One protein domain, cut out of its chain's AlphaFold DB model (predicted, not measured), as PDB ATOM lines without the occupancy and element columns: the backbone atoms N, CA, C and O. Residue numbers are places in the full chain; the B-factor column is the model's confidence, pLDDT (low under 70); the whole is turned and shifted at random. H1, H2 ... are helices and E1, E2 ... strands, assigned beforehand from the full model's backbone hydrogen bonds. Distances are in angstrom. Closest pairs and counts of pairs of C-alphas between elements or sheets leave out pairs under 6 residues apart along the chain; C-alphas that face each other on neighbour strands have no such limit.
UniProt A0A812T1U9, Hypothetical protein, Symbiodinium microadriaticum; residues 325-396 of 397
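Overview. This is residues 325 to 396 of the 397 residues of the protein "Hypothetical protein" of Symbiodinium microadriaticum (UniProt A0A812T1U9). A twisted wall of three strands, E1, E2 and E3, has helices over one face, and its other face is bare. H1 packs over E2, while H3 packs on E3 and meets H1 with residues 390 to 394; short H2 only grazes the sheet. The printed part has 72 residues, with three named strands and three named helices that follow along the chain as E1, E2, E3, H1, H2, H3; the sheet, E1 - E2 - E3, is antiparallel, a meander, each strand the antiparallel neighbour of the one before. The class is mixed, in two layers, compact with a radius of gyration of the C-alphas of 11.6 A, spanning 36 by 24 by 16 A.

Arrangement. Begin at the hairpin of E1, residues 334 to 338, and E2, residues 343 to 348, where N 335 and O 346 are 2.8 A apart, within hydrogen-bond range. E2 forms a second hairpin with E3, residues 354 to 360; look at N 345 and O 358, 2.9 A. H1, residues 366 to 372, lies over E2 at a height over the sheet of 7.0 A and runs along the strands, at 10 degrees to E2 on the local plane. H3, residues 383 to 394, is on the sheet; its closest C-alphas to E3 are those of Val 383 and Ile 357, 6.3 A apart. H3 touches H1 at a steep tilt of 66 degrees, opposite ways; the closest C-alphas are those of Val 369 and Leu 393, 6.6 A. H2, residues 374 to 378, is close to H3 but not clearly touching, with C-alphas 376 and 386 closest at 7.0 A. In H1, H2 and H3 every O i to N i+4 pair is within hydrogen-bond range.

Along the chain. Find C-alpha 334 at (108.004, 166.852, 161.015), where E1 begins its 13.3 A; E2 is 15.7 A long and E3 16.7 A. H1 is 10.1 A long and H2 6.2 A. H3 runs 16.3 A to C-alpha 394 at (123.134, 183.258, 157.135).

Size, cuts and confidence. The C-alphas of Gly 351 and Lys 396 are the two farthest apart, at 38.3 A. The printed part has no cut, its five links between named elements are tight, and no printed residue is under 70 in pLDDT.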
ATOM      1  N   LYS A 325     113.207 162.377 161.257       93.00
ATOM      2  CA  LYS A 325     111.841 162.721 161.675       93.00
ATOM      3  C   LYS A 325     111.882 163.172 163.132       93.00
ATOM      4  O   LYS A 325     112.649 162.606 163.903       93.00
ATOM      5  N   PHE A 326     111.068 164.159 163.470       94.44
ATOM      6  CA  PHE A 326     110.937 164.726 164.812       94.44
ATOM      7  C   PHE A 326     109.510 165.257 164.994       94.44
ATOM      8  O   PHE A 326     108.742 165.275 164.031       94.44
ATOM      9  N   GLU A 327     109.137 165.672 166.198       94.38
ATOM     10  CA  GLU A 327     107.799 166.187 166.505       94.38
ATOM     11  C   GLU A 327     107.857 167.669 166.893       94.38
ATOM     12  O   GLU A 327     108.896 168.172 167.311       94.38
ATOM     13  N   SER A 328     106.762 168.391 166.683       95.44
ATOM     14  CA  SER A 328     106.663 169.830 166.909       95.44
ATOM     15  C   SER A 328     105.363 170.163 167.622       95.44
ATOM     16  O   SER A 328     104.298 169.741 167.175       95.44
ATOM     17  N   GLU A 329     105.442 171.008 168.647       92.00
ATOM     18  CA  GLU A 329     104.286 171.503 169.406       92.00
ATOM     19  C   GLU A 329     103.215 172.147 168.507       92.00
ATOM     20  O   GLU A 329     102.021 172.033 168.771       92.00
ATOM     21  N   LYS A 330     103.631 172.799 167.408       92.62
ATOM     22  CA  LYS A 330     102.732 173.517 166.486       92.62
ATOM     23  C   LYS A 330     102.438 172.779 165.185       92.62
ATOM     24  O   LYS A 330     101.388 172.998 164.580       92.62
ATOM     25  N   TYR A 331     103.370 171.954 164.711       91.69
ATOM     26  CA  TYR A 331     103.268 171.316 163.396       91.69
ATOM     27  C   TYR A 331     103.079 169.791 163.465       91.69
ATOM     28  O   TYR A 331     102.833 169.176 162.427       91.69
ATOM     29  N   GLY A 332     103.148 169.175 164.649       93.00
ATOM     30  CA  GLY A 332     103.118 167.721 164.814       93.00
ATOM     31  C   GLY A 332     104.322 167.053 164.146       93.00
ATOM     32  O   GLY A 332     105.425 167.608 164.122       93.00
ATOM     33  N   LEU A 333     104.115 165.867 163.570       95.31
ATOM     34  CA  LEU A 333     105.173 165.097 162.917       95.31
ATOM     35  C   LEU A 333     105.848 165.882 161.775       95.31
ATOM     36  O   LEU A 333     105.253 166.177 160.736       95.31
ATOM     37  N   CYS A 334     107.139 166.142 161.944       96.19
ATOM     38  CA  CYS A 334     108.004 166.852 161.015       96.19
ATOM     39  C   CYS A 334     109.085 165.935 160.420       96.19
ATOM     40  O   CYS A 334     109.443 164.886 160.962       96.19
ATOM     41  N   LYS A 335     109.628 166.347 159.272       95.06
ATOM     42  CA  LYS A 335     110.714 165.670 158.559       95.06
ATOM     43  C   LYS A 335     111.761 166.680 158.087       95.06
ATOM     44  O   LYS A 335     111.433 167.633 157.380       95.06
ATOM     45  N   LEU A 336     113.020 166.427 158.436       95.19
ATOM     46  CA  LEU A 336     114.200 167.079 157.872       95.19
ATOM     47  C   LEU A 336     114.615 166.337 156.595       95.19
ATOM     48  O   LEU A 336     114.921 165.144 156.639       95.19
ATOM     49  N   GLU A 337     114.656 167.049 155.471       92.75
ATOM     50  CA  GLU A 337     115.089 166.522 154.174       92.75
ATOM     51  C   GLU A 337     116.298 167.304 153.654       92.75
ATOM     52  O   GLU A 337     116.197 168.496 153.350       92.75
ATOM     53  N   MET A 338     117.444 166.626 153.550       90.38
ATOM     54  CA  MET A 338     118.709 167.189 153.073       90.38
ATOM     55  C   MET A 338     119.023 166.688 151.658       90.38
ATOM     56  O   MET A 338     119.190 165.488 151.439       90.38
ATOM     57  N   TYR A 339     119.145 167.615 150.708       88.00
ATOM     58  CA  TYR A 339     119.610 167.367 149.338       88.00
ATOM     59  C   TYR A 339     120.906 168.151 149.076       88.00
ATOM     60  O   TYR A 339     121.321 168.957 149.902       88.00
ATOM     61  N   SER A 340     121.549 167.934 147.926       85.19
ATOM     62  CA  SER A 340     122.857 168.519 147.577       85.19
ATOM     63  C   SER A 340     122.879 170.042 147.383       85.19
ATOM     64  O   SER A 340     123.947 170.646 147.457       85.19
ATOM     65  N   GLU A 341     121.727 170.651 147.094       85.81
ATOM     66  CA  GLU A 341     121.607 172.077 146.738       85.81
ATOM     67  C   GLU A 341     120.578 172.832 147.603       85.81
ATOM     68  O   GLU A 341     120.515 174.061 147.575       85.81
ATOM     69  N   LYS A 342     119.750 172.112 148.372       92.31
ATOM     70  CA  LYS A 342     118.674 172.679 149.195       92.31
ATOM     71  C   LYS A 342     118.308 171.725 150.329       92.31
ATOM     72  O   LYS A 342     118.288 170.511 150.144       92.31
ATOM     73  N   SER A 343     117.983 172.263 151.500       94.56
ATOM     74  CA  SER A 343     117.443 171.497 152.632       94.56
ATOM     75  C   SER A 343     116.113 172.078 153.102       94.56
ATOM     76  O   SER A 343     115.869 173.279 152.966       94.56
ATOM     77  N   TYR A 344     115.244 171.218 153.635       95.69
ATOM     78  CA  TYR A 344     113.880 171.546 154.050       95.69
ATOM     79  C   TYR A 344     113.567 170.952 155.422       95.69
ATOM     80  O   TYR A 344     113.964 169.825 155.713       95.69
ATOM     81  N   ILE A 345     112.745 171.656 156.198       96.44
ATOM     82  CA  ILE A 345     111.903 171.055 157.233       96.44
ATOM     83  C   ILE A 345     110.458 171.092 156.727       96.44
ATOM     84  O   ILE A 345     109.970 172.136 156.278       96.44
ATOM     85  N   ARG A 346     109.774 169.946 156.776       96.00
ATOM     86  CA  ARG A 346     108.395 169.783 156.302       96.00
ATOM     87  C   ARG A 346     107.520 169.118 157.360       96.00
ATOM     88  O   ARG A 346     107.912 168.100 157.921       96.00
ATOM     89  N   GLN A 347     106.323 169.654 157.561       96.12
ATOM     90  CA  GLN A 347     105.224 168.984 158.250       96.12
ATOM     91  C   GLN A 347     104.741 167.796 157.408       96.12
ATOM     92  O   GLN A 347     104.599 167.922 156.186       96.12
ATOM     93  N   VAL A 348     104.456 166.670 158.059       94.00
ATOM     94  CA  VAL A 348     103.756 165.517 157.480       94.00
ATOM     95  C   VAL A 348     102.267 165.666 157.792       94.00
ATOM     96  O   VAL A 348     101.879 165.762 158.951       94.00
ATOM     97  N   LEU A 349     101.426 165.716 156.762       92.88
ATOM     98  CA  LEU A 349      99.976 165.849 156.912       92.88
ATOM     99  C   LEU A 349      99.317 164.461 157.054       92.88
ATOM    100  O   LEU A 349      99.821 163.504 156.460       92.88
ATOM    101  N   PRO A 350      98.163 164.329 157.744       80.62
ATOM    102  CA  PRO A 350      97.507 163.031 157.973       80.62
ATOM    103  C   PRO A 350      97.171 162.221 156.707       80.62
ATOM    104  O   PRO A 350      97.106 160.999 156.763       80.62
ATOM    105  N   GLY A 351      97.009 162.879 155.552       82.06
ATOM    106  CA  GLY A 351      96.820 162.233 154.244       82.06
ATOM    107  C   GLY A 351      98.114 161.863 153.499       82.06
ATOM    108  O   GLY A 351      98.082 161.696 152.284       82.06
ATOM    109  N   GLY A 352      99.274 161.829 154.167       82.06
ATOM    110  CA  GLY A 352     100.578 161.521 153.552       82.06
ATOM    111  C   GLY A 352     101.204 162.656 152.725       82.06
ATOM    112  O   GLY A 352     102.303 162.495 152.192       82.06
ATOM    113  N   GLY A 353     100.538 163.810 152.626       87.38
ATOM    114  CA  GLY A 353     101.081 165.020 152.006       87.38
ATOM    115  C   GLY A 353     102.157 165.700 152.861       87.38
ATOM    116  O   GLY A 353     102.265 165.455 154.061       87.38
ATOM    117  N   PHE A 354     102.932 166.604 152.256       92.06
ATOM    118  CA  PHE A 354     103.980 167.367 152.944       92.06
ATOM    119  C   PHE A 354     103.767 168.873 152.776       92.06
ATOM    120  O   PHE A 354     103.580 169.351 151.656       92.06
ATOM    121  N   LYS A 355     103.873 169.636 153.869       93.06
ATOM    122  CA  LYS A 355     103.826 171.108 153.862       93.06
ATOM    123  C   LYS A 355     105.175 171.664 154.314       93.06
ATOM    124  O   LYS A 355     105.676 171.302 155.373       93.06
ATOM    125  N   SER A 356     105.797 172.521 153.503       93.75
ATOM    126  CA  SER A 356     107.092 173.124 153.853       93.75
ATOM    127  C   SER A 356     106.923 174.134 154.987       93.75
ATOM    128  O   SER A 356     106.080 175.020 154.881       93.75
ATOM    129  N   ILE A 357     107.741 174.019 156.037       95.25
ATOM    130  CA  ILE A 357     107.783 174.971 157.159       95.25
ATOM    131  C   ILE A 357     108.889 175.999 156.899       95.25
ATOM    132  O   ILE A 357     108.631 177.194 156.820       95.25
ATOM    133  N   VAL A 358     110.123 175.530 156.688       94.69
ATOM    134  CA  VAL A 358     111.286 176.378 156.381       94.69
ATOM    135  C   VAL A 358     112.268 175.637 155.472       94.69
ATOM    136  O   VAL A 358     112.314 174.406 155.449       94.69
ATOM    137  N   SER A 359     113.034 176.376 154.668       94.75
ATOM    138  CA  SER A 359     114.081 175.809 153.810       94.75
ATOM    139  C   SER A 359     115.238 176.786 153.601       94.75
ATOM    140  O   SER A 359     115.061 178.001 153.720       94.75
ATOM    141  N   CYS A 360     116.411 176.259 153.253       93.88
ATOM    142  CA  CYS A 360     117.576 177.036 152.829       93.88
ATOM    143  C   CYS A 360     118.180 176.411 151.567       93.88
ATOM    144  O   CYS A 360     118.209 175.187 151.439       93.88
ATOM    145  N   CYS A 361     118.662 177.249 150.651       91.19
ATOM    146  CA  CYS A 361     119.315 176.869 149.393       91.19
ATOM    147  C   CYS A 361     120.684 177.542 149.200       91.19
ATOM    148  O   CYS A 361     121.220 177.547 148.095       91.19
ATOM    149  N   GLN A 362     121.256 178.124 150.260       89.75
ATOM    150  CA  GLN A 362     122.575 178.741 150.184       89.75
ATOM    151  C   GLN A 362     123.638 177.672 149.910       89.75
ATOM    152  O   GLN A 362     123.707 176.646 150.598       89.75
ATOM    153  N   LYS A 363     124.456 177.881 148.873       85.31
ATOM    154  CA  LYS A 363     125.493 176.921 148.467       85.31
ATOM    155  C   LYS A 363     126.470 176.682 149.627       85.31
ATOM    156  O   LYS A 363     126.778 177.591 150.390       85.31
ATOM    157  N   GLY A 364     126.907 175.436 149.803       85.62
ATOM    158  CA  GLY A 364     127.776 175.022 150.913       85.62
ATOM    159  C   GLY A 364     127.070 174.833 152.264       85.62
ATOM    160  O   GLY A 364     127.224 173.768 152.855       85.62
ATOM    161  N   VAL A 365     126.282 175.811 152.732       90.75
ATOM    162  CA  VAL A 365     125.826 175.888 154.142       90.75
ATOM    163  C   VAL A 365     124.366 175.493 154.408       90.75
ATOM    164  O   VAL A 365     123.977 175.322 155.563       90.75
ATOM    165  N   HIS A 366     123.536 175.310 153.374       91.62
ATOM    166  CA  HIS A 366     122.092 175.060 153.531       91.62
ATOM    167  C   HIS A 366     121.720 173.896 154.465       91.62
ATOM    168  O   HIS A 366     120.692 173.969 155.137       91.62
ATOM    169  N   ALA A 367     122.521 172.828 154.509       90.75
ATOM    170  CA  ALA A 367     122.255 171.680 155.371       90.75
ATOM    171  C   ALA A 367     122.419 172.038 156.857       90.75
ATOM    172  O   ALA A 367     121.579 171.672 157.676       90.75
ATOM    173  N   ASP A 368     123.458 172.800 157.201       92.06
ATOM    174  CA  ASP A 368     123.786 173.146 158.585       92.06
ATOM    175  C   ASP A 368     122.946 174.315 159.114       92.06
ATOM    176  O   ASP A 368     122.573 174.318 160.287       92.06
ATOM    177  N   VAL A 369     122.530 175.242 158.243       94.00
ATOM    178  CA  VAL A 369     121.504 176.252 158.568       94.00
ATOM    179  C   VAL A 369     120.161 175.583 158.886       94.00
ATOM    180  O   VAL A 369     119.525 175.914 159.882       94.00
ATOM    181  N   VAL A 370     119.722 174.603 158.085       94.25
ATOM    182  CA  VAL A 370     118.420 173.942 158.304       94.25
ATOM    183  C   VAL A 370     118.456 172.966 159.486       94.25
ATOM    184  O   VAL A 370     117.449 172.838 160.174       94.25
ATOM    185  N   ARG A 371     119.605 172.351 159.801       94.38
ATOM    186  CA  ARG A 371     119.797 171.603 161.061       94.38
ATOM    187  C   ARG A 371     119.629 172.496 162.290       94.38
ATOM    188  O   ARG A 371     118.905 172.120 163.202       94.38
ATOM    189  N   GLN A 372     120.244 173.679 162.296       94.62
ATOM    190  CA  GLN A 372     120.135 174.635 163.408       94.62
ATOM    191  C   GLN A 372     118.705 175.156 163.618       94.62
ATOM    192  O   GLN A 372     118.364 175.562 164.723       94.62
ATOM    193  N   LEU A 373     117.843 175.093 162.598       95.69
ATOM    194  CA  LEU A 373     116.429 175.454 162.715       95.69
ATOM    195  C   LEU A 373     115.546 174.352 163.331       95.69
ATOM    196  O   LEU A 373     114.422 174.659 163.722       95.69
ATOM    197  N   VAL A 374     116.014 173.100 163.462       95.69
ATOM    198  CA  VAL A 374     115.199 171.992 164.010       95.69
ATOM    199  C   VAL A 374     114.684 172.286 165.432       95.69
ATOM    200  O   VAL A 374     113.463 172.271 165.589       95.69
ATOM    201  N   PRO A 375     115.510 172.698 166.421       96.06
ATOM    202  CA  PRO A 375     115.033 172.982 167.783       96.06
ATOM    203  C   PRO A 375     114.062 174.164 167.887       96.06
ATOM    204  O   PRO A 375     113.335 174.300 168.869       96.06
ATOM    205  N   HIS A 376     114.040 175.037 166.878       96.19
ATOM    206  CA  HIS A 376     113.078 176.133 166.789       96.19
ATOM    207  C   HIS A 376     111.742 175.672 166.186       96.19
ATOM    208  O   HIS A 376     110.693 176.185 166.569       96.19
ATOM    209  N   VAL A 377     111.751 174.686 165.282       95.56
ATOM    210  CA  VAL A 377     110.518 174.056 164.783       95.56
ATOM    211  C   VAL A 377     109.915 173.122 165.834       95.56
ATOM    212  O   VAL A 377     108.695 173.098 165.969       95.56
ATOM    213  N   GLU A 378     110.734 172.396 166.601       95.25
ATOM    214  CA  GLU A 378     110.291 171.560 167.732       95.25
ATOM    215  C   GLU A 378     109.457 172.392 168.728       95.25
ATOM    216  O   GLU A 378     108.280 172.094 168.928       95.25
ATOM    217  N   LYS A 379     109.997 173.539 169.174       95.06
ATOM    218  CA  LYS A 379     109.332 174.579 169.998       95.06
ATOM    219  C   LYS A 379     108.198 175.362 169.304       95.06
ATOM    220  O   LYS A 379     107.838 176.458 169.724       95.06
ATOM    221  N   GLY A 380     107.704 174.881 168.167       94.12
ATOM    222  CA  GLY A 380     106.528 175.435 167.497       94.12
ATOM    223  C   GLY A 380     106.626 176.877 166.973       94.12
ATOM    224  O   GLY A 380     105.577 177.471 166.710       94.12
ATOM    225  N   LEU A 381     107.822 177.460 166.781       95.69
ATOM    226  CA  LEU A 381     107.949 178.850 166.305       95.69
ATOM    227  C   LEU A 381     107.238 179.068 164.955       95.69
ATOM    228  O   LEU A 381     107.127 178.171 164.109       95.69
ATOM    229  N   THR A 382     106.738 180.282 164.735       94.88
ATOM    230  CA  THR A 382     106.036 180.647 163.500       94.88
ATOM    231  C   THR A 382     106.991 180.712 162.307       94.88
ATOM    232  O   THR A 382     108.192 180.946 162.442       94.88
ATOM    233  N   VAL A 383     106.454 180.536 161.096       94.12
ATOM    234  CA  VAL A 383     107.247 180.620 159.856       94.12
ATOM    235  C   VAL A 383     108.010 181.957 159.727       94.12
ATOM    236  O   VAL A 383     109.201 181.896 159.419       94.12
ATOM    237  N   PRO A 384     107.432 183.146 160.016       95.56
ATOM    238  CA  PRO A 384     108.188 184.403 160.023       95.56
ATOM    239  C   PRO A 384     109.383 184.417 160.990       95.56
ATOM    240  O   PRO A 384     110.468 184.862 160.613       95.56
ATOM    241  N   GLU A 385     109.231 183.891 162.208       95.19
ATOM    242  CA  GLU A 385     110.315 183.830 163.201       95.19
ATOM    243  C   GLU A 385     111.428 182.872 162.762       95.19
ATOM    244  O   GLU A 385     112.608 183.214 162.833       95.19
ATOM    245  N   LEU A 386     111.062 181.703 162.229       96.06
ATOM    246  CA  LEU A 386     112.006 180.727 161.678       96.06
ATOM    247  C   LEU A 386     112.809 181.304 160.504       96.06
ATOM    248  O   LEU A 386     113.998 181.017 160.374       96.06
ATOM    249  N   TYR A 387     112.191 182.143 159.669       95.81
ATOM    250  CA  TYR A 387     112.891 182.866 158.606       95.81
ATOM    251  C   TYR A 387     113.785 183.985 159.169       95.81
ATOM    252  O   TYR A 387     114.925 184.111 158.729       95.81
ATOM    253  N   LYS A 388     113.349 184.734 160.192       96.31
ATOM    254  CA  LYS A 388     114.190 185.737 160.877       96.31
ATOM    255  C   LYS A 388     115.441 185.103 161.505       96.31
ATOM    256  O   LYS A 388     116.536 185.648 161.375       96.31
ATOM    257  N   ILE A 389     115.298 183.927 162.123       95.69
ATOM    258  CA  ILE A 389     116.423 183.134 162.643       95.69
ATOM    259  C   ILE A 389     117.309 182.637 161.493       95.69
ATOM    260  O   ILE A 389     118.528 182.732 161.593       95.69
ATOM    261  N   ARG A 390     116.727 182.166 160.378       95.81
ATOM    262  CA  ARG A 390     117.480 181.733 159.188       95.81
ATOM    263  C   ARG A 390     118.387 182.841 158.646       95.81
ATOM    264  O   ARG A 390     119.561 182.570 158.412       95.81
ATOM    265  N   GLU A 391     117.886 184.066 158.487       94.88
ATOM    266  CA  GLU A 391     118.723 185.188 158.029       94.88
ATOM    267  C   GLU A 391     119.809 185.536 159.058       94.88
ATOM    268  O   GLU A 391     120.960 185.730 158.685       94.88
ATOM    269  N   GLY A 392     119.483 185.511 160.357       94.50
ATOM    270  CA  GLY A 392     120.445 185.716 161.451       94.50
ATOM    271  C   GLY A 392     121.474 184.588 161.654       94.50
ATOM    272  O   GLY A 392     122.397 184.749 162.457       94.50
ATOM    273  N   LEU A 393     121.318 183.456 160.959       93.50
ATOM    274  CA  LEU A 393     122.330 182.404 160.811       93.50
ATOM    275  C   LEU A 393     123.136 182.591 159.519       93.50
ATOM    276  O   LEU A 393     124.346 182.394 159.526       93.50
ATOM    277  N   LEU A 394     122.483 182.989 158.422       91.56
ATOM    278  CA  LEU A 394     123.134 183.258 157.135       91.56
ATOM    279  C   LEU A 394     124.050 184.489 157.175       91.56
ATOM    280  O   LEU A 394     125.053 184.496 156.476       91.56
ATOM    281  N   SER A 395     123.765 185.491 158.011       89.44
ATOM    282  CA  SER A 395     124.622 186.674 158.201       89.44
ATOM    283  C   SER A 395     125.860 186.437 159.080       89.44
ATOM    284  O   SER A 395     126.595 187.381 159.367       89.44
ATOM    285  N   LYS A 396     126.092 185.195 159.528       86.38
ATOM    286  CA  LYS A 396     127.220 184.784 160.384       86.38
ATOM    287  C   LYS A 396     128.145 183.754 159.710       86.38
ATOM    288  O   LYS A 396     128.949 183.131 160.403       86.38
TER     289      LYS A 396